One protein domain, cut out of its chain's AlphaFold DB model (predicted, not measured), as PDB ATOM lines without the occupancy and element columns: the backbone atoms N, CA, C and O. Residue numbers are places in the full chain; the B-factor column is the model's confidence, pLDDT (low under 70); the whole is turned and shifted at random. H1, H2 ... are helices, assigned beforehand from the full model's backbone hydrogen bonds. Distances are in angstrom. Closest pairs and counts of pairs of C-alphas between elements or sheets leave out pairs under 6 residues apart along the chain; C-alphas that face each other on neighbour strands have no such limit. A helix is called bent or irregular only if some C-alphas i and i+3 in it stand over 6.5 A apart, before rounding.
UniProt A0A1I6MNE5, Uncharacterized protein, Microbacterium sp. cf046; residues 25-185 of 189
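What this domain is: This is residues 25 to 185 of the 189 residues of an uncharacterized protein of Microbacterium sp. cf046 (UniProt A0A1I6MNE5). Four helices, H1, H2, H3 and H5, stand side by side in an up-and-down bundle, each running against the one before it in the chain. Short H4 packs across the H2 start at one end, H6 sits by the H5 end at the other, H7 packs crosswise on one side of H3, and H8 lies off to one side near the H4 end, touching no helix. The printed part has 161 residues with eight named helices, H1 to H8 in chain order, and no named strand; the class is all helix. It is compact, with a radius of gyration of the C-alphas of 15.9 A, and spans 49 by 34 by 31 A.

How they stand to each other: The longest helix, H1, residues 25 to 49, has a kink of 32 degrees near residue 43. It touches H5, residues 118 to 140, at a shallow tilt of 19 degrees, opposite ways; the closest C-alphas, of His 31 and Arg 139, are 4.8 A apart. H1 and H2, residues 57 to 76, form a helical hairpin, closest at the C-alphas of Ser 40 and Cys 67, 4.8 A. H2 and H3, residues 85 to 97, form another, at 12 degrees; H2 touches H3 with residues 64 to 72 alone, closest at the C-alphas of Val 71 and Glu 86, 6.3 A. H3 touches H5 residues 118 to 128 alone, at 26 degrees, opposite ways, closest at the C-alphas of Ala 96 and Trp 120, 4.5 A. H1 and H3 are near each other, while H2 and H5 are apart. H4, residues 107 to 113, touches H2 residues 57 to 61 alone, about perpendicular at 79 degrees, closest at the C-alphas of Thr 57 and Arg 111, 6.3 A. H7, residues 155 to 161, touches H3 residues 88 to 92 alone, about perpendicular at 84 degrees, closest at the C-alphas of Ser 88 and Phe 155, 4.8 A. H6, residues 144 to 147, and H5 only just touch, with 3 pairs of C-alphas within 8 A, and only at the corner; the closest C-alphas are those of Trp 138 and Ala 147, 5.0 A. H8, residues 175 to 183, touches no helix. Every O i to N i+4 pair is within hydrogen-bond range in H3, H5, H7 and H8, against 19 of 21 in H1, 15 of 16 in H2 and 1 of 3 in H4, where 3 of 4 O i to N i+3 pairs are; H6 is too short for an i+4 pair.

Where its parts are: H1 begins at C-alpha 25 (86.895, 148.135, 167.855) and is 35.6 A long. H5 is 32.9 A, H2 30.5 A, H3 17.9 A, H8 12.6 A, H4 10.5 A, H7 9.8 A and H6 5.0 A. H8 ends at C-alpha 183 (71.687, 103.962, 172.190). H2 is irregular, with C-alphas 73 and 76 7.5 A apart; H1 and H4 are irregular only just, at 6.6 A for C-alphas 40 and 43 and for 108 and 111.

The domain as a whole: The C-alphas of Ser 143 and Gly 184, the two farthest apart, are 51.4 A from each other. The printed part has no cut. The link from H7 to H8, residues 162 to 174, is long. Mean pLDDT of the printed part is 87.2; residues 166 to 185 are under 70.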
ATOM      1  N   LEU A  25      87.096 149.330 167.029       88.06
ATOM      2  CA  LEU A  25      86.895 148.135 167.855       88.06
ATOM      3  C   LEU A  25      86.013 147.105 167.136       88.06
ATOM      4  O   LEU A  25      86.375 145.932 167.044       88.06
ATOM      5  N   ARG A  26      84.861 147.541 166.604       88.31
ATOM      6  CA  ARG A  26      83.948 146.670 165.846       88.31
ATOM      7  C   ARG A  26      84.627 146.072 164.619       88.31
ATOM      8  O   ARG A  26      84.473 144.879 164.370       88.31
ATOM      9  N   TRP A  27      85.377 146.890 163.878       91.19
ATOM     10  CA  TRP A  27      86.165 146.437 162.735       91.19
ATOM     11  C   TRP A  27      87.205 145.392 163.159       91.19
ATOM     12  O   TRP A  27      87.234 144.316 162.579       91.19
ATOM     13  N   SER A  28      87.981 145.658 164.214       91.56
ATOM     14  CA  SER A  28      89.029 144.756 164.713       91.56
ATOM     15  C   SER A  28      88.463 143.409 165.165       91.56
ATOM     16  O   SER A  28      88.938 142.355 164.739       91.56
ATOM     17  N   ARG A  29      87.374 143.423 165.948       91.75
ATOM     18  CA  ARG A  29      86.693 142.199 166.394       91.75
ATOM     19  C   ARG A  29      86.200 141.368 165.215       91.75
ATOM     20  O   ARG A  29      86.403 140.159 165.181       91.75
ATOM     21  N   ARG A  30      85.573 142.025 164.239       94.50
ATOM     22  CA  ARG A  30      85.130 141.375 163.009       94.50
ATOM     23  C   ARG A  30      86.305 140.814 162.214       94.50
ATOM     24  O   ARG A  30      86.217 139.698 161.722       94.50
ATOM     25  N   HIS A  31      87.389 141.573 162.090       95.50
ATOM     26  CA  HIS A  31      88.567 141.162 161.342       95.50
ATOM     27  C   HIS A  31      89.204 139.902 161.951       95.50
ATOM     28  O   HIS A  31      89.508 138.945 161.237       95.50
ATOM     29  N   ALA A  32      89.342 139.868 163.281       95.62
ATOM     30  CA  ALA A  32      89.808 138.697 164.019       95.62
ATOM     31  C   ALA A  32      88.869 137.492 163.829       95.62
ATOM     32  O   ALA A  32      89.325 136.419 163.437       95.62
ATOM     33  N   SER A  33      87.561 137.699 164.005       96.62
ATOM     34  CA  SER A  33      86.538 136.661 163.834       96.62
ATOM     35  C   SER A  33      86.526 136.078 162.415       96.62
ATOM     36  O   SER A  33      86.585 134.866 162.224       96.62
ATOM     37  N   GLY A  34      86.558 136.936 161.391       97.88
ATOM     38  CA  GLY A  34      86.630 136.518 159.992       97.88
ATOM     39  C   GLY A  34      87.918 135.766 159.663       97.88
ATOM     40  O   GLY A  34      87.889 134.817 158.889       97.88
ATOM     41  N   THR A  35      89.041 136.140 160.281       98.25
ATOM     42  CA  THR A  35      90.310 135.408 160.138       98.25
ATOM     43  C   THR A  35      90.220 134.012 160.745       98.25
ATOM     44  O   THR A  35      90.606 133.049 160.086       98.25
ATOM     45  N   ALA A  36      89.660 133.889 161.952       98.12
ATOM     46  CA  ALA A  36      89.457 132.600 162.610       98.12
ATOM     47  C   ALA A  36      88.567 131.672 161.766       98.12
ATOM     48  O   ALA A  36      88.946 130.531 161.508       98.12
ATOM     49  N   LEU A  37      87.438 132.187 161.266       98.19
ATOM     50  CA  LEU A  37      86.531 131.449 160.384       98.19
ATOM     51  C   LEU A  37      87.224 130.999 159.090       98.19
ATOM     52  O   LEU A  37      87.139 129.834 158.723       98.19
ATOM     53  N   ILE A  38      87.943 131.887 158.398       98.44
ATOM     54  CA  ILE A  38      88.660 131.512 157.168       98.44
ATOM     55  C   ILE A  38      89.695 130.422 157.459       98.44
ATOM     56  O   ILE A  38      89.759 129.428 156.740       98.44
ATOM     57  N   HIS A  39      90.481 130.571 158.527       98.19
ATOM     58  CA  HIS A  39      91.501 129.590 158.893       98.19
ATOM     59  C   HIS A  39      90.908 128.217 159.231       98.19
ATOM     60  O   HIS A  39      91.534 127.209 158.906       98.19
ATOM     61  N   SER A  40      89.720 128.157 159.839       97.69
ATOM     62  CA  SER A  40      89.061 126.886 160.156       97.69
ATOM     63  C   SER A  40      88.363 126.243 158.949       97.69
ATOM     64  O   SER A  40      88.288 125.018 158.878       97.69
ATOM     65  N   LEU A  41      87.912 127.038 157.971       97.62
ATOM     66  CA  LEU A  41      87.265 126.558 156.740       97.62
ATOM     67  C   LEU A  41      88.271 126.074 155.676       97.62
ATOM     68  O   LEU A  41      87.959 125.175 154.894       97.62
ATOM     69  N   LEU A  42      89.481 126.644 155.632       97.19
ATOM     70  CA  LEU A  42      90.495 126.319 154.618       97.19
ATOM     71  C   LEU A  42      90.890 124.829 154.558       97.19
ATOM     72  O   LEU A  42      90.986 124.307 153.446       97.19
ATOM     73  N   PRO A  43      91.117 124.113 155.679       96.19
ATOM     74  CA  PRO A  43      91.415 122.682 155.641       96.19
ATOM     75  C   PRO A  43      90.315 121.871 154.954       96.19
ATOM     76  O   PRO A  43      90.614 121.046 154.098       96.19
ATOM     77  N   ILE A  44      89.048 122.162 155.257       95.75
ATOM     78  CA  ILE A  44      87.901 121.493 154.636       95.75
ATOM     79  C   ILE A  44      87.860 121.778 153.133       95.75
ATOM     80  O   ILE A  44      87.675 120.864 152.338       95.75
ATOM     81  N   SER A  45      88.079 123.033 152.731       96.06
ATOM     82  CA  SER A  45      88.105 123.414 151.313       96.06
ATOM     83  C   SER A  45      89.176 122.656 150.534       96.06
ATOM     84  O   SER A  45      88.897 122.175 149.438       96.06
ATOM     85  N   ARG A  46      90.365 122.477 151.116       95.12
ATOM     86  CA  ARG A  46      91.433 121.677 150.504       95.12
ATOM     87  C   ARG A  46      91.051 120.205 150.394       95.12
ATOM     88  O   ARG A  46      91.279 119.615 149.348       95.12
ATOM     89  N   LEU A  47      90.452 119.636 151.439       94.44
ATOM     90  CA  LEU A  47      90.009 118.240 151.435       94.44
ATOM     91  C   LEU A  47      88.935 117.984 150.373       94.44
ATOM     92  O   LEU A  47      89.025 116.996 149.653       94.44
ATOM     93  N   LEU A  48      87.977 118.901 150.214       93.69
ATOM     94  CA  LEU A  48      86.961 118.833 149.157       93.69
ATOM     95  C   LEU A  48      87.587 118.919 147.756       93.69
ATOM     96  O   LEU A  48      87.212 118.162 146.871       93.69
ATOM     97  N   GLN A  49      88.578 119.790 147.557       91.50
ATOM     98  CA  GLN A  49      89.285 119.924 146.275       91.50
ATOM     99  C   GLN A  49      90.214 118.741 145.955       91.50
ATOM    100  O   GLN A  49      90.548 118.524 144.794       91.50
ATOM    101  N   GLN A  50      90.664 118.006 146.973       90.12
ATOM    102  CA  GLN A  50      91.623 116.902 146.859       90.12
ATOM    103  C   GLN A  50      90.993 115.553 147.224       90.12
ATOM    104  O   GLN A  50      91.708 114.630 147.617       90.12
ATOM    105  N   TRP A  51      89.670 115.430 147.124       83.56
ATOM    106  CA  TRP A  51      88.932 114.283 147.655       83.56
ATOM    107  C   TRP A  51      89.381 112.940 147.058       83.56
ATOM    108  O   TRP A  51      89.421 111.950 147.783       83.56
ATOM    109  N   ASP A  52      89.808 112.924 145.788       78.69
ATOM    110  CA  ASP A  52      90.345 111.740 145.096       78.69
ATOM    111  C   ASP A  52      91.576 111.133 145.804       78.69
ATOM    112  O   ASP A  52      91.916 109.969 145.598       78.69
ATOM    113  N   ILE A  53      92.270 111.926 146.628       77.44
ATOM    114  CA  ILE A  53      93.524 111.564 147.308       77.44
ATOM    115  C   ILE A  53      93.352 111.622 148.838       77.44
ATOM    116  O   ILE A  53      94.041 110.926 149.585       77.44
ATOM    117  N   ALA A  54      92.418 112.436 149.328       70.44
ATOM    118  CA  ALA A  54      92.162 112.657 150.743       70.44
ATOM    119  C   ALA A  54      91.154 111.641 151.311       70.44
ATOM    120  O   ALA A  54      90.029 111.992 151.667       70.44
ATOM    121  N   THR A  55      91.569 110.379 151.436       73.06
ATOM    122  CA  THR A  55      90.728 109.303 151.996       73.06
ATOM    123  C   THR A  55      90.863 109.138 153.511       73.06
ATOM    124  O   THR A  55      90.170 108.307 154.098       73.06
ATOM    125  N   ASP A  56      91.760 109.884 154.166       87.62
ATOM    126  CA  ASP A  56      91.940 109.777 155.614       87.62
ATOM    127  C   ASP A  56      90.777 110.421 156.373       87.62
ATOM    128  O   ASP A  56      90.677 111.643 156.533       87.62
ATOM    129  N   THR A  57      89.906 109.562 156.888       88.75
ATOM    130  CA  THR A  57      88.729 109.940 157.659       88.75
ATOM    131  C   THR A  57      89.071 110.765 158.904       88.75
ATOM    132  O   THR A  57      88.320 111.671 159.264       88.75
ATOM    133  N   ALA A  58      90.208 110.500 159.560       89.88
ATOM    134  CA  ALA A  58      90.598 111.227 160.769       89.88
ATOM    135  C   ALA A  58      90.925 112.698 160.465       89.88
ATOM    136  O   ALA A  58      90.532 113.595 161.221       89.88
ATOM    137  N   THR A  59      91.584 112.955 159.333       91.62
ATOM    138  CA  THR A  59      91.850 114.311 158.841       91.62
ATOM    139  C   THR A  59      90.548 115.063 158.545       91.62
ATOM    140  O   THR A  59      90.392 116.205 158.987       91.62
ATOM    141  N   TRP A  60      89.580 114.421 157.880       92.06
ATOM    142  CA  TRP A  60      88.257 115.010 157.639       92.06
ATOM    143  C   TRP A  60      87.508 115.340 158.928       92.06
ATOM    144  O   TRP A  60      87.022 116.462 159.084       92.06
ATOM    145  N   ALA A  61      87.452 114.394 159.867       91.56
ATOM    146  CA  ALA A  61      86.788 114.591 161.148       91.56
ATOM    147  C   ALA A  61      87.423 115.743 161.937       91.56
ATOM    148  O   ALA A  61      86.720 116.639 162.400       91.56
ATOM    149  N   THR A  62      88.756 115.781 162.016       93.81
ATOM    150  CA  THR A  62      89.494 116.851 162.703       93.81
ATOM    151  C   THR A  62      89.213 118.219 162.085       93.81
ATOM    152  O   THR A  62      88.943 119.184 162.803       93.81
ATOM    153  N   ALA A  63      89.234 118.317 160.752       94.50
ATOM    154  CA  ALA A  63      88.917 119.554 160.045       94.50
ATOM    155  C   ALA A  63      87.464 119.998 160.296       94.50
ATOM    156  O   ALA A  63      87.224 121.164 160.619       94.50
ATOM    157  N   GLY A  64      86.511 119.063 160.216       94.44
ATOM    158  CA  GLY A  64      85.096 119.293 160.504       94.44
ATOM    159  C   GLY A  64      84.858 119.795 161.929       94.44
ATOM    160  O   GLY A  64      84.209 120.824 162.114       94.44
ATOM    161  N   ILE A  65      85.438 119.124 162.928       94.62
ATOM    162  CA  ILE A  65      85.342 119.500 164.348       94.62
ATOM    163  C   ILE A  65      85.873 120.913 164.562       94.62
ATOM    164  O   ILE A  65      85.151 121.762 165.083       94.62
ATOM    165  N   ASN A  66      87.096 121.188 164.100       96.00
ATOM    166  CA  ASN A  66      87.713 122.504 164.250       96.00
ATOM    167  C   ASN A  66      86.842 123.604 163.630       96.00
ATOM    168  O   ASN A  66      86.605 124.633 164.262       96.00
ATOM    169  N   CYS A  67      86.302 123.367 162.433       96.19
ATOM    170  CA  CYS A  67      85.377 124.292 161.791       96.19
ATOM    171  C   CYS A  67      84.122 124.544 162.635       96.19
ATOM    172  O   CYS A  67      83.797 125.704 162.896       96.19
ATOM    173  N   MET A  68      83.425 123.495 163.090       96.44
ATOM    174  CA  MET A  68      82.191 123.659 163.871       96.44
ATOM    175  C   MET A  68      82.449 124.366 165.203       96.44
ATOM    176  O   MET A  68      81.703 125.280 165.560       96.44
ATOM    177  N   THR A  69      83.534 124.019 165.898       95.88
ATOM    178  CA  THR A  69      83.936 124.686 167.141       95.88
ATOM    179  C   THR A  69      84.226 126.169 166.915       95.88
ATOM    180  O   THR A  69      83.746 127.006 167.680       95.88
ATOM    181  N   THR A  70      84.954 126.531 165.851       97.31
ATOM    182  CA  THR A  70      85.218 127.944 165.534       97.31
ATOM    183  C   THR A  70      83.934 128.697 165.188       97.31
ATOM    184  O   THR A  70      83.717 129.790 165.703       97.31
ATOM    185  N   VAL A  71      83.046 128.120 164.371       96.69
ATOM    186  CA  VAL A  71      81.762 128.754 164.015       96.69
ATOM    187  C   VAL A  71      80.908 129.012 165.260       96.69
ATOM    188  O   VAL A  71      80.310 130.082 165.390       96.69
ATOM    189  N   GLN A  72      80.878 128.070 166.205       95.81
ATOM    190  CA  GLN A  72      80.174 128.239 167.477       95.81
ATOM    191  C   GLN A  72      80.801 129.334 168.348       95.81
ATOM    192  O   GLN A  72      80.075 130.192 168.855       95.81
ATOM    193  N   ALA A  73      82.130 129.343 168.489       96.50
ATOM    194  CA  ALA A  73      82.853 130.340 169.280       96.50
ATOM    195  C   ALA A  73      82.653 131.769 168.740       96.50
ATOM    196  O   ALA A  73      82.430 132.713 169.500       96.50
ATOM    197  N   GLU A  74      82.640 131.916 167.415       96.88
ATOM    198  CA  GLU A  74      82.535 133.208 166.732       96.88
ATOM    199  C   GLU A  74      81.088 133.688 166.523       96.88
ATOM    200  O   GLU A  74      80.849 134.796 166.034       96.88
ATOM    201  N   ARG A  75      80.086 132.905 166.948       94.50
ATOM    202  CA  ARG A  75      78.657 133.194 166.731       94.50
ATOM    203  C   ARG A  75      78.212 134.571 167.208       94.50
ATOM    204  O   ARG A  75      77.341 135.177 166.590       94.50
ATOM    205  N   SER A  76      78.801 135.068 168.292       92.12
ATOM    206  CA  SER A  76      78.474 136.386 168.850       92.12
ATOM    207  C   SER A  76      79.021 137.561 168.028       92.12
ATOM    208  O   SER A  76      78.475 138.662 168.104       92.12
ATOM    209  N   ALA A  77      80.082 137.340 167.248       91.75
ATOM    210  CA  ALA A  77      80.695 138.348 166.389       91.75
ATOM    211  C   ALA A  77      80.092 138.355 164.976       91.75
ATOM    212  O   ALA A  77      80.107 139.393 164.313       91.75
ATOM    213  N   MET A  78      79.535 137.225 164.530       93.81
ATOM    214  CA  MET A  78      78.918 137.082 163.212       93.81
ATOM    215  C   MET A  78      77.606 137.881 163.058       93.81
ATOM    216  O   MET A  78      76.877 138.111 164.029       93.81
ATOM    217  N   PRO A  79      77.236 138.276 161.823       94.69
ATOM    218  CA  PRO A  79      75.914 138.819 161.534       94.69
ATOM    219  C   PRO A  79      74.807 137.844 161.951       94.69
ATOM    220  O   PRO A  79      74.872 136.658 161.648       94.69
ATOM    221  N   ARG A  80      73.721 138.341 162.561       93.50
ATOM    222  CA  ARG A  80      72.591 137.490 163.002       93.50
ATOM    223  C   ARG A  80      72.002 136.625 161.886       93.50
ATOM    224  O   ARG A  80      71.571 135.508 162.137       93.50
ATOM    225  N   GLN A  81      72.000 137.133 160.654       95.25
ATOM    226  CA  GLN A  81      71.512 136.390 159.491       95.25
ATOM    227  C   GLN A  81      72.340 135.147 159.158       95.25
ATOM    228  O   GLN A  81      71.849 134.302 158.432       95.25
ATOM    229  N   TRP A  82      73.554 135.018 159.696       97.00
ATOM    230  CA  TRP A  82      74.428 133.856 159.532       97.00
ATOM    231  C   TRP A  82      74.222 132.797 160.620       97.00
ATOM    232  O   TRP A  82      75.006 131.859 160.728       97.00
ATOM    233  N   ALA A  83      73.159 132.897 161.424       95.19
ATOM    234  CA  ALA A  83      72.844 131.899 162.448       95.19
ATOM    235  C   ALA A  83      72.686 130.470 161.888       95.19
ATOM    236  O   ALA A  83      72.826 129.510 162.639       95.19
ATOM    237  N   HIS A  84      72.419 130.327 160.586       95.62
ATOM    238  CA  HIS A  84      72.321 129.042 159.895       95.62
ATOM    239  C   HIS A  84      73.673 128.454 159.461       95.62
ATOM    240  O   HIS A  84      73.683 127.315 158.999       95.62
ATOM    241  N   LEU A  85      74.790 129.195 159.540       96.75
ATOM    242  CA  LEU A  85      76.063 128.769 158.940       96.75
ATOM    243  C   LEU A  85      76.543 127.429 159.482       96.75
ATOM    244  O   LEU A  85      76.916 126.573 158.692       96.75
ATOM    245  N   GLU A  86      76.472 127.220 160.797       96.06
ATOM    246  CA  GLU A  86      76.834 125.935 161.399       96.06
ATOM    247  C   GLU A  86      76.003 124.798 160.791       96.06
ATOM    248  O   GLU A  86      76.559 123.842 160.267       96.06
ATOM    249  N   GLY A  87      74.672 124.927 160.792       95.06
ATOM    250  CA  GLY A  87      73.782 123.914 160.218       95.06
ATOM    251  C   GLY A  87      74.024 123.690 158.724       95.06
ATOM    252  O   GLY A  87      74.010 122.556 158.268       95.06
ATOM    253  N   SER A  88      74.321 124.756 157.980       96.50
ATOM    254  CA  SER A  88      74.587 124.684 156.540       96.50
ATOM    255  C   SER A  88      75.910 123.983 156.230       96.50
ATOM    256  O   SER A  88      75.977 123.196 155.296       96.50
ATOM    257  N   LEU A  89      76.960 124.242 157.016       96.50
ATOM    258  CA  LEU A  89      78.249 123.564 156.872       96.50
ATOM    259  C   LEU A  89      78.150 122.094 157.290       96.50
ATOM    260  O   LEU A  89      78.706 121.235 156.614       96.50
ATOM    261  N   ARG A  90      77.409 121.792 158.366       95.12
ATOM    262  CA  ARG A  90      77.121 120.409 158.771       95.12
ATOM    263  C   ARG A  90      76.362 119.658 157.680       95.12
ATOM    264  O   ARG A  90      76.746 118.540 157.377       95.12
ATOM    265  N   ALA A  91      75.340 120.273 157.084       92.75
ATOM    266  CA  ALA A  91      74.593 119.682 155.979       92.75
ATOM    267  C   ALA A  91      75.508 119.425 154.775       92.75
ATOM    268  O   ALA A  91      75.613 118.290 154.334       92.75
ATOM    269  N   ALA A  92      76.261 120.434 154.325       94.25
ATOM    270  CA  ALA A  92      77.183 120.283 153.199       94.25
ATOM    271  C   ALA A  92      78.203 119.151 153.411       94.25
ATOM    272  O   ALA A  92      78.443 118.365 152.503       94.25
ATOM    273  N   LEU A  93      78.781 119.035 154.611       92.88
ATOM    274  CA  LEU A  93      79.718 117.953 154.930       92.88
ATOM    275  C   LEU A  93      79.033 116.599 155.106       92.88
ATOM    276  O   LEU A  93      79.580 115.591 154.678       92.88
ATOM    277  N   GLY A  94      77.853 116.569 155.725       91.12
ATOM    278  CA  GLY A  94      77.052 115.358 155.880       91.12
ATOM    279  C   GLY A  94      76.725 114.733 154.530       91.12
ATOM    280  O   GLY A  94      77.034 113.568 154.317       91.12
ATOM    281  N   GLU A  95      76.230 115.530 153.585       89.25
ATOM    282  CA  GLU A  95      75.933 115.028 152.240       89.25
ATOM    283  C   GLU A  95      77.203 114.657 151.465       89.25
ATOM    284  O   GLU A  95      77.226 113.659 150.753       89.25
ATOM    285  N   ALA A  96      78.281 115.437 151.607       91.19
ATOM    286  CA  ALA A  96      79.514 115.188 150.868       91.19
ATOM    287  C   ALA A  96      80.250 113.923 151.321       91.19
ATOM    288  O   ALA A  96      80.853 113.251 150.490       91.19
ATOM    289  N   ASN A  97      80.284 113.632 152.626       89.00
ATOM    290  CA  ASN A  97      81.119 112.555 153.167       89.00
ATOM    291  C   ASN A  97      80.597 111.885 154.450       89.00
ATOM    292  O   ASN A  97      81.290 111.025 154.989       89.00
ATOM    293  N   GLY A  98      79.430 112.279 154.966       86.06
ATOM    294  CA  GLY A  98      78.811 111.747 156.190       86.06
ATOM    295  C   GLY A  98      79.331 112.286 157.515       86.06
ATOM    296  O   GLY A  98      78.776 111.980 158.570       86.06
ATOM    297  N   LEU A  99      80.356 113.139 157.506       87.81
ATOM    298  CA  LEU A  99      81.013 113.633 158.720       87.81
ATOM    299  C   LEU A  99      80.494 114.999 159.192       87.81
ATOM    300  O   LEU A  99      81.134 115.664 160.009       87.81
ATOM    301  N   GLY A 100      79.292 115.405 158.767       85.06
ATOM    302  CA  GLY A 100      78.623 116.629 159.236       85.06
ATOM    303  C   GLY A 100      78.422 116.709 160.760       85.06
ATOM    304  O   GLY A 100      78.207 117.784 161.323       85.06
ATOM    305  N   HIS A 101      78.530 115.575 161.456       86.56
ATOM    306  CA  HIS A 101      78.400 115.460 162.908       86.56
ATOM    307  C   HIS A 101      79.615 114.807 163.583       86.56
ATOM    308  O   HIS A 101      79.471 114.225 164.658       86.56
ATOM    309  N   ALA A 102      80.811 114.926 162.996       82.88
ATOM    310  CA  ALA A 102      82.051 114.371 163.555       82.88
ATOM    311  C   ALA A 102      82.338 114.801 165.012       82.88
ATOM    312  O   ALA A 102      82.930 114.046 165.776       82.88
ATOM    313  N   ASP A 103      81.866 115.981 165.429       83.88
ATOM    314  CA  ASP A 103      81.963 116.495 166.804       83.88
ATOM    315  C   ASP A 103      81.052 115.775 167.816       83.88
ATOM    316  O   ASP A 103      81.105 116.062 169.010       83.88
ATOM    317  N   ARG A 104      80.179 114.873 167.353       84.81
ATOM    318  CA  ARG A 104      79.112 114.241 168.151       84.81
ATOM    319  C   ARG A 104      79.121 112.715 168.116       84.81
ATOM    320  O   ARG A 104      78.229 112.113 168.716       84.81
ATOM    321  N   ILE A 105      80.065 112.116 167.403       79.69
ATOM    322  CA  ILE A 105      80.215 110.666 167.239       79.69
ATOM    323  C   ILE A 105      81.631 110.264 167.659       79.69
ATOM    324  O   ILE A 105      82.521 111.116 167.731       79.69
ATOM    325  N   SER A 106      81.838 108.992 167.996       79.25
ATOM    326  CA  SER A 106      83.158 108.536 168.432       79.25
ATOM    327  C   SER A 106      84.120 108.387 167.253       79.25
ATOM    328  O   SER A 106      83.694 108.263 166.105       79.25
ATOM    329  N   VAL A 107      85.424 108.356 167.545       78.62
ATOM    330  CA  VAL A 107      86.469 108.191 166.522       78.62
ATOM    331  C   VAL A 107      86.310 106.879 165.751       78.62
ATOM    332  O   VAL A 107      86.512 106.856 164.538       78.62
ATOM    333  N   ASP A 108      85.902 105.808 166.434       77.81
ATOM    334  CA  ASP A 108      85.674 104.504 165.804       77.81
ATOM    335  C   ASP A 108      84.525 104.557 164.785       77.81
ATOM    336  O   ASP A 108      84.584 103.888 163.756       77.81
ATOM    337  N   ASP A 109      83.519 105.404 165.030       81.38
ATOM    338  CA  ASP A 109      82.343 105.524 164.165       81.38
ATOM    339  C   ASP A 109      82.633 106.366 162.906       81.38
ATOM    340  O   ASP A 109      81.875 106.321 161.940       81.38
ATOM    341  N   TYR A 110      83.735 107.129 162.864       82.38
ATOM    342  CA  TYR A 110      84.043 107.975 161.706       82.38
ATOM    343  C   TYR A 110      84.144 107.167 160.415       82.38
ATOM    344  O   TYR A 110      83.627 107.595 159.389       82.38
ATOM    345  N   ARG A 111      84.795 105.998 160.460       81.50
ATOM    346  CA  ARG A 111      84.955 105.135 159.280       81.50
ATOM    347  C   ARG A 111      83.636 104.542 158.811       81.50
ATOM    348  O   ARG A 111      83.467 104.344 157.617       81.50
ATOM    349  N   GLU A 112      82.727 104.263 159.740       83.00
ATOM    350  CA  GLU A 112      81.408 103.717 159.426       83.00
ATOM    351  C   GLU A 112      80.545 104.740 158.678       83.00
ATOM    352  O   GLU A 112      79.859 104.395 157.720       83.00
ATOM    353  N   PHE A 113      80.627 106.011 159.074       81.62
ATOM    354  CA  PHE A 113      79.874 107.091 158.443       81.62
ATOM    355  C   PHE A 113      80.599 107.769 157.285       81.62
ATOM    356  O   PHE A 113      80.024 108.649 156.660       81.62
ATOM    357  N   PHE A 114      81.843 107.407 156.977       85.69
ATOM    358  CA  PHE A 114      82.556 108.031 155.872       85.69
ATOM    359  C   PHE A 114      82.135 107.418 154.537       85.69
ATOM    360  O   PHE A 114      82.608 106.349 154.156       85.69
ATOM    361  N   ASN A 115      81.259 108.115 153.820       85.12
ATOM    362  CA  ASN A 115      80.789 107.710 152.496       85.12
ATOM    363  C   ASN A 115      80.853 108.913 151.548       85.12
ATOM    364  O   ASN A 115      79.890 109.678 151.467       85.12
ATOM    365  N   PRO A 116      82.002 109.143 150.893       86.69
ATOM    366  CA  PRO A 116      82.155 110.257 149.975       86.69
ATOM    367  C   PRO A 116      81.278 110.076 148.732       86.69
ATOM    368  O   PRO A 116      81.416 109.087 148.011       86.69
ATOM    369  N   ASP A 117      80.426 111.058 148.449       87.88
ATOM    370  CA  ASP A 117      79.682 111.147 147.192       87.88
ATOM    371  C   ASP A 117      80.253 112.280 146.337       87.88
ATOM    372  O   ASP A 117      80.302 113.437 146.752       87.88
ATOM    373  N   ARG A 118      80.701 111.949 145.123       87.69
ATOM    374  CA  ARG A 118      81.399 112.895 144.243       87.69
ATOM    375  C   ARG A 118      80.552 114.121 143.897       87.69
ATOM    376  O   ARG A 118      81.080 115.229 143.872       87.69
ATOM    377  N   VAL A 119      79.259 113.934 143.633       89.62
ATOM    378  CA  VAL A 119      78.363 115.037 143.259       89.62
ATOM    379  C   VAL A 119      78.186 115.975 144.449       89.62
ATOM    380  O   VAL A 119      78.302 117.194 144.309       89.62
ATOM    381  N   TRP A 120      77.970 115.414 145.637       91.12
ATOM    382  CA  TRP A 120      77.831 116.203 146.855       91.12
ATOM    383  C   TRP A 120      79.135 116.858 147.309       91.12
ATOM    384  O   TRP A 120      79.092 117.966 147.843       91.12
ATOM    385  N   ILE A 121      80.289 116.241 147.050       92.69
ATOM    386  CA  ILE A 121      81.602 116.859 147.262       92.69
ATOM    387  C   ILE A 121      81.757 118.106 146.394       92.69
ATOM    388  O   ILE A 121      82.113 119.160 146.925       92.69
ATOM    389  N   ASP A 122      81.439 118.025 145.099       92.31
ATOM    390  CA  ASP A 122      81.505 119.179 144.194       92.31
ATOM    391  C   ASP A 122      80.560 120.300 144.669       92.31
ATOM    392  O   ASP A 122      80.930 121.478 144.717       92.31
ATOM    393  N   PHE A 123      79.352 119.948 145.121       94.00
ATOM    394  CA  PHE A 123      78.405 120.921 145.669       94.00
ATOM    395  C   PHE A 123      78.901 121.558 146.970       94.00
ATOM    396  O   PHE A 123      78.816 122.778 147.139       94.00
ATOM    397  N   ALA A 124      79.445 120.765 147.889       95.25
ATOM    398  CA  ALA A 124      80.012 121.268 149.129       95.25
ATOM    399  C   ALA A 124      81.238 122.159 148.871       95.25
ATOM    400  O   ALA A 124      81.393 123.179 149.544       95.25
ATOM    401  N   ALA A 125      82.074 121.830 147.880       96.12
ATOM    402  CA  ALA A 125      83.232 122.629 147.481       96.12
ATOM    403  C   ALA A 125      82.819 124.014 146.960       96.12
ATOM    404  O   ALA A 125      83.366 125.035 147.399       96.12
ATOM    405  N   ASP A 126      81.819 124.064 146.075       96.94
ATOM    406  CA  ASP A 126      81.282 125.317 145.542       96.94
ATOM    407  C   ASP A 126      80.634 126.165 146.645       96.94
ATOM    408  O   ASP A 126      80.902 127.366 146.763       96.94
ATOM    409  N   TYR A 127      79.808 125.542 147.493       97.75
ATOM    410  CA  TYR A 127      79.170 126.237 148.606       97.75
ATOM    411  C   TYR A 127      80.207 126.788 149.590       97.75
ATOM    412  O   TYR A 127      80.128 127.949 149.994       97.75
ATOM    413  N   LEU A 128      81.224 126.000 149.944       97.75
ATOM    414  CA  LEU A 128      82.280 126.437 150.853       97.75
ATOM    415  C   LEU A 128      83.129 127.565 150.255       97.75
ATOM    416  O   LEU A 128      83.519 128.481 150.979       97.75
ATOM    417  N   SER A 129      83.366 127.549 148.942       97.88
ATOM    418  CA  SER A 129      84.023 128.653 148.232       97.88
ATOM    419  C   SER A 129      83.211 129.948 148.337       97.88
ATOM    420  O   SER A 129      83.769 131.012 148.621       97.88
ATOM    421  N   LEU A 130      81.883 129.857 148.208       98.00
ATOM    422  CA  LEU A 130      80.975 130.980 148.439       98.00
ATOM    423  C   LEU A 130      81.018 131.467 149.899       98.00
ATOM    424  O   LEU A 130      81.061 132.676 150.138       98.00
ATOM    425  N   VAL A 131      81.058 130.556 150.879       98.44
ATOM    426  CA  VAL A 131      81.181 130.910 152.304       98.44
ATOM    427  C   VAL A 131      82.504 131.634 152.563       98.44
ATOM    428  O   VAL A 131      82.498 132.701 153.173       98.44
ATOM    429  N   LEU A 132      83.627 131.105 152.068       98.50
ATOM    430  CA  LEU A 132      84.953 131.717 152.203       98.50
ATOM    431  C   LEU A 132      84.990 133.130 151.609       98.50
ATOM    432  O   LEU A 132      85.467 134.057 152.267       98.50
ATOM    433  N   ALA A 133      84.436 133.317 150.408       98.19
ATOM    434  CA  ALA A 133      84.338 134.629 149.778       98.19
ATOM    435  C   ALA A 133      83.456 135.594 150.591       98.19
ATOM    436  O   ALA A 133      83.839 136.743 150.820       98.19
ATOM    437  N   GLY A 134      82.304 135.125 151.083       98.06
ATOM    438  CA  GLY A 134      81.396 135.911 151.916       98.06
ATOM    439  C   GLY A 134      82.030 136.342 153.242       98.06
ATOM    440  O   GLY A 134      81.946 137.513 153.618       98.06
ATOM    441  N   VAL A 135      82.718 135.426 153.929       98.19
ATOM    442  CA  VAL A 135      83.462 135.723 155.162       98.19
ATOM    443  C   VAL A 135      84.614 136.686 154.881       98.19
ATOM    444  O   VAL A 135      84.780 137.648 155.628       98.19
ATOM    445  N   GLY A 136      85.364 136.486 153.794       97.94
ATOM    446  CA  GLY A 136      86.442 137.385 153.374       97.94
ATOM    447  C   GLY A 136      85.947 138.805 153.110       97.94
ATOM    448  O   GLY A 136      86.478 139.759 153.674       97.94
ATOM    449  N   TYR A 137      84.872 138.953 152.336       97.62
ATOM    450  CA  TYR A 137      84.285 140.264 152.063       97.62
ATOM    451  C   TYR A 137      83.759 140.935 153.342       97.62
ATOM    452  O   TYR A 137      84.027 142.109 153.589       97.62
ATOM    453  N   TRP A 138      83.068 140.185 154.207       97.62
ATOM    454  CA  TRP A 138      82.619 140.686 155.509       97.62
ATOM    455  C   TRP A 138      83.781 141.144 156.398       97.62
ATOM    456  O   TRP A 138      83.682 142.202 157.022       97.62
ATOM    457  N   ARG A 139      84.877 140.376 156.442       97.00
ATOM    458  CA  ARG A 139      86.086 140.671 157.223       97.00
ATOM    459  C   ARG A 139      86.677 142.027 156.836       97.00
ATOM    460  O   ARG A 139      86.875 142.870 157.715       97.00
ATOM    461  N   GLU A 140      86.892 142.233 155.538       96.38
ATOM    462  CA  GLU A 140      87.587 143.403 154.982       96.38
ATOM    463  C   GLU A 140      86.716 144.665 154.882       96.38
ATOM    464  O   GLU A 140      87.233 145.777 154.781       96.38
ATOM    465  N   GLU A 141      85.389 144.536 154.930       94.88
ATOM    466  CA  GLU A 141      84.481 145.657 154.685       94.88
ATOM    467  C   GLU A 141      84.599 146.760 155.753       94.88
ATOM    468  O   GLU A 141      84.163 146.612 156.896       94.88
ATOM    469  N   SER A 142      85.143 147.919 155.386       88.12
ATOM    470  CA  SER A 142      85.424 149.022 156.314       88.12
ATOM    471  C   SER A 142      84.171 149.577 157.004       88.12
ATOM    472  O   SER A 142      84.232 149.982 158.166       88.12
ATOM    473  N   SER A 143      83.005 149.533 156.350       91.31
ATOM    474  CA  SER A 143      81.750 150.027 156.919       91.31
ATOM    475  C   SER A 143      80.988 148.943 157.683       91.31
ATOM    476  O   SER A 143      80.531 147.959 157.105       91.31
ATOM    477  N   THR A 144      80.704 149.162 158.973       88.56
ATOM    478  CA  THR A 144      79.828 148.267 159.760       88.56
ATOM    479  C   THR A 144      78.463 148.054 159.093       88.56
ATOM    480  O   THR A 144      77.941 146.940 159.089       88.56
ATOM    481  N   ARG A 145      77.900 149.101 158.472       90.75
ATOM    482  CA  ARG A 145      76.612 149.018 157.768       90.75
ATOM    483  C   ARG A 145      76.689 148.116 156.538       90.75
ATOM    484  O   ARG A 145      75.765 147.340 156.314       90.75
ATOM    485  N   ARG A 146      77.749 148.229 155.731       93.25
ATOM    486  CA  ARG A 146      77.936 147.378 154.542       93.25
ATOM    487  C   ARG A 146      78.288 145.948 154.936       93.25
ATOM    488  O   ARG A 146      77.694 145.027 154.391       93.25
ATOM    489  N   ALA A 147      79.115 145.764 155.964       93.31
ATOM    490  CA  ALA A 147      79.431 144.445 156.501       93.31
ATOM    491  C   ALA A 147      78.161 143.716 156.977       93.31
ATOM    492  O   ALA A 147      77.971 142.537 156.698       93.31
ATOM    493  N   GLY A 148      77.221 144.428 157.611       92.62
ATOM    494  CA  GLY A 148      75.921 143.866 157.993       92.62
ATOM    495  C   GLY A 148      75.028 143.448 156.813       92.62
ATOM    496  O   GLY A 148      74.063 142.710 157.005       92.62
ATOM    497  N   ARG A 149      75.331 143.887 155.585       94.75
ATOM    498  CA  ARG A 149      74.588 143.518 154.371       94.75
ATOM    499  C   ARG A 149      75.148 142.292 153.661       94.75
ATOM    500  O   ARG A 149      74.480 141.810 152.754       94.75
ATOM    501  N   VAL A 150      76.310 141.775 154.061       96.81
ATOM    502  CA  VAL A 150      76.890 140.580 153.437       96.81
ATOM    503  C   VAL A 150      75.999 139.373 153.707       96.81
ATOM    504  O   VAL A 150      75.730 139.013 154.858       96.81
ATOM    505  N   ARG A 151      75.499 138.758 152.636       96.38
ATOM    506  CA  ARG A 151      74.615 137.595 152.697       96.38
ATOM    507  C   ARG A 151      75.379 136.355 152.273       96.38
ATOM    508  O   ARG A 151      76.109 136.382 151.292       96.38
ATOM    509  N   ILE A 152      75.157 135.286 153.022       97.81
ATOM    510  CA  ILE A 152      75.518 133.926 152.650       97.81
ATOM    511  C   ILE A 152      74.192 133.163 152.749       97.81
ATOM    512  O   ILE A 152      73.596 133.200 153.827       97.81
ATOM    513  N   PRO A 153      73.643 132.599 151.660       97.06
ATOM    514  CA  PRO A 153      72.453 131.752 151.742       97.06
ATOM    515  C   PRO A 153      72.733 130.505 152.592       97.06
ATOM    516  O   PRO A 153      73.885 130.107 152.750       97.06
ATOM    517  N   SER A 154      71.694 129.876 153.149       96.62
ATOM    518  CA  SER A 154      71.848 128.526 153.707       96.62
ATOM    519  C   SER A 154      72.180 127.530 152.598       96.62
ATOM    520  O   SER A 154      71.878 127.791 151.435       96.62
ATOM    521  N   PHE A 155      72.764 126.386 152.955       95.31
ATOM    522  CA  PHE A 155      73.127 125.359 151.974       95.31
ATOM    523  C   PHE A 155      71.919 124.916 151.136       95.31
ATOM    524  O   PHE A 155      71.965 125.007 149.915       95.31
ATOM    525  N   ASP A 156      70.789 124.596 151.774       91.81
ATOM    526  CA  ASP A 156      69.553 124.211 151.071       91.81
ATOM    527  C   ASP A 156      69.045 125.299 150.124       91.81
ATOM    528  O   ASP A 156      68.639 125.027 148.995       91.81
ATOM    529  N   ARG A 157      69.087 126.558 150.572       93.31
ATOM    530  CA  ARG A 157      68.667 127.695 149.754       93.31
ATOM    531  C   ARG A 157      69.598 127.877 148.561       93.31
ATOM    532  O   ARG A 157      69.129 128.141 147.462       93.31
ATOM    533  N   TRP A 158      70.898 127.719 148.770       95.88
ATOM    534  CA  TRP A 158      71.885 127.774 147.704       95.88
ATOM    535  C   TRP A 158      71.691 126.638 146.690       95.88
ATOM    536  O   TRP A 158      71.728 126.894 145.488       95.88
ATOM    537  N   LEU A 159      71.397 125.411 147.139       91.50
ATOM    538  CA  LEU A 159      71.052 124.294 146.252       91.50
ATOM    539  C   LEU A 159      69.814 124.620 145.405       91.50
ATOM    540  O   LEU A 159      69.808 124.370 144.203       91.50
ATOM    541  N   GLN A 160      68.780 125.216 146.006       89.38
ATOM    542  CA  GLN A 160      67.575 125.639 145.283       89.38
ATOM    543  C   GLN A 160      67.884 126.726 144.249       89.38
ATOM    544  O   GLN A 160      67.505 126.597 143.088       89.38
ATOM    545  N   GLU A 161      68.605 127.775 144.650       91.25
ATOM    546  CA  GLU A 161      68.959 128.910 143.787       91.25
ATOM    547  C   GLU A 161      69.870 128.501 142.617       91.25
ATOM    548  O   GLU A 161      69.831 129.129 141.560       91.25
ATOM    549  N   THR A 162      70.657 127.434 142.775       89.94
ATOM    550  CA  THR A 162      71.567 126.908 141.742       89.94
ATOM    551  C   THR A 162      70.990 125.743 140.933       89.94
ATOM    552  O   THR A 162      71.679 125.216 140.061       89.94
ATOM    553  N   GLY A 163      69.742 125.330 141.190       86.00
ATOM    554  CA  GLY A 163      69.111 124.199 140.495       86.00
ATOM    555  C   GLY A 163      69.713 122.831 140.845       86.00
ATOM    556  O   GLY A 163      69.587 121.890 140.068       86.00
ATOM    557  N   ARG A 164      70.374 122.722 142.002       82.44
ATOM    558  CA  ARG A 164      71.043 121.515 142.526       82.44
ATOM    559  C   ARG A 164      70.232 120.815 143.623       82.44
ATOM    560  O   ARG A 164      70.715 119.887 144.261       82.44
ATOM    561  N   TYR A 165      69.014 121.287 143.879       74.94
ATOM    562  CA  TYR A 165      68.134 120.721 144.892       74.94
ATOM    563  C   TYR A 165      67.434 119.462 144.374       74.94
ATOM    564  O   TYR A 165      66.668 119.525 143.411       74.94
ATOM    565  N   PHE A 166      67.647 118.339 145.059       63.97
ATOM    566  CA  PHE A 166      66.946 117.083 144.812       63.97
ATOM    567  C   PHE A 166      65.972 116.802 145.966       63.97
ATOM    568  O   PHE A 166      66.407 116.423 147.055       63.97
ATOM    569  N   PRO A 167      64.654 116.979 145.775       52.38
ATOM    570  CA  PRO A 167      63.680 116.633 146.803       52.38
ATOM    571  C   PRO A 167      63.760 115.130 147.127       52.38
ATOM    572  O   PRO A 167      63.614 114.305 146.230       52.38
ATOM    573  N   GLY A 168      63.962 114.769 148.399       48.38
ATOM    574  CA  GLY A 168      63.903 113.375 148.873       48.38
ATOM    575  C   GLY A 168      65.246 112.664 149.093       48.38
ATOM    576  O   GLY A 168      65.248 111.575 149.662       48.38
ATOM    577  N   LEU A 169      66.378 113.277 148.733       54.19
ATOM    578  CA  LEU A 169      67.699 112.891 149.245       54.19
ATOM    579  C   LEU A 169      67.860 113.565 150.615       54.19
ATOM    580  O   LEU A 169      68.222 114.732 150.704       54.19
ATOM    581  N   GLY A 170      67.398 112.893 151.670       50.56
ATOM    582  CA  GLY A 170      67.459 113.421 153.033       50.56
ATOM    583  C   GLY A 170      68.889 113.482 153.569       50.56
ATOM    584  O   GLY A 170      69.719 112.672 153.172       50.56
ATOM    585  N   THR A 171      69.114 114.381 154.535       52.78
ATOM    586  CA  THR A 171      70.387 114.577 155.246       52.78
ATOM    587  C   THR A 171      70.990 113.253 155.681       52.78
ATOM    588  O   THR A 171      70.483 112.626 156.618       52.78
ATOM    589  N   TRP A 172      72.048 112.821 155.005       48.81
ATOM    590  CA  TRP A 172      72.782 111.627 155.388       48.81
ATOM    591  C   TRP A 172      73.926 111.978 156.364       48.81
ATOM    592  O   TRP A 172      74.621 112.975 156.162       48.81
ATOM    593  N   PRO A 173      74.142 111.197 157.443       50.12
ATOM    594  CA  PRO A 173      73.204 110.261 158.061       50.12
ATOM    595  C   PRO A 173      72.038 110.996 158.752       50.12
ATOM    596  O   PRO A 173      72.216 112.056 159.359       50.12
ATOM    597  N   SER A 174      70.837 110.412 158.709       56.88
ATOM    598  CA  SER A 174      69.650 111.030 159.313       56.88
ATOM    599  C   SER A 174      69.745 111.078 160.843       56.88
ATOM    600  O   SER A 174      70.451 110.288 161.476       56.88
ATOM    601  N   ALA A 175      68.989 111.982 161.475       56.56
ATOM    602  CA  ALA A 175      68.935 112.081 162.937       56.56
ATOM    603  C   ALA A 175      68.555 110.744 163.612       56.56
ATOM    604  O   ALA A 175      69.047 110.438 164.697       56.56
ATOM    605  N   GLU A 176      67.735 109.923 162.952       56.91
ATOM    606  CA  GLU A 176      67.361 108.580 163.409       56.91
ATOM    607  C   GLU A 176      68.538 107.596 163.377       56.91
ATOM    608  O   GLU A 176      68.701 106.802 164.305       56.91
ATOM    609  N   VAL A 177      69.387 107.671 162.345       59.44
ATOM    610  CA  VAL A 177      70.629 106.889 162.264       59.44
ATOM    611  C   VAL A 177      71.558 107.290 163.411       59.44
ATOM    612  O   VAL A 177      72.012 106.431 164.163       59.44
ATOM    613  N   LEU A 178      71.739 108.592 163.653       54.97
ATOM    614  CA  LEU A 178      72.551 109.083 164.774       54.97
ATOM    615  C   LEU A 178      71.994 108.662 166.149       54.97
ATOM    616  O   LEU A 178      72.765 108.374 167.065       54.97
ATOM    617  N   MET A 179      70.667 108.601 166.315       59.25
ATOM    618  CA  MET A 179      70.039 108.144 167.561       59.25
ATOM    619  C   MET A 179      70.291 106.658 167.836       59.25
ATOM    620  O   MET A 179      70.594 106.309 168.976       59.25
ATOM    621  N   LYS A 180      70.237 105.787 166.821       59.16
ATOM    622  CA  LYS A 180      70.509 104.347 166.992       59.16
ATOM    623  C   LYS A 180      71.933 104.080 167.485       59.16
ATOM    624  O   LYS A 180      72.114 103.281 168.403       59.16
ATOM    625  N   HIS A 181      72.923 104.803 166.961       52.59
ATOM    626  CA  HIS A 181      74.317 104.655 167.396       52.59
ATOM    627  C   HIS A 181      74.582 105.225 168.797       52.59
ATOM    628  O   HIS A 181      75.418 104.694 169.526       52.59
ATOM    629  N   ARG A 182      73.823 106.240 169.239       52.59
ATOM    630  CA  ARG A 182      73.885 106.721 170.633       52.59
ATOM    631  C   ARG A 182      73.351 105.704 171.641       52.59
ATOM    632  O   ARG A 182      73.897 105.604 172.734       52.59
ATOM    633  N   VAL A 183      72.308 104.950 171.287       53.94
ATOM    634  CA  VAL A 183      71.687 103.962 172.190       53.94
ATOM    635  C   VAL A 183      72.566 102.712 172.362       53.94
ATOM    636  O   VAL A 183      72.535 102.088 173.418       53.94
ATOM    637  N   GLY A 184      73.428 102.393 171.389       43.16
ATOM    638  CA  GLY A 184      74.375 101.269 171.465       43.16
ATOM    639  C   GLY A 184      75.577 101.468 172.402       43.16
ATOM    640  O   GLY A 184      76.300 100.510 172.663       43.16
ATOM    641  N   ARG A 185      75.799 102.681 172.932       43.34
ATOM    642  CA  ARG A 185      76.898 102.993 173.865       43.34
ATOM    643  C   ARG A 185      76.386 103.582 175.183       43.34
ATOM    644  O   ARG A 185      76.899 104.593 175.661       43.34
TER     645      ARG A 185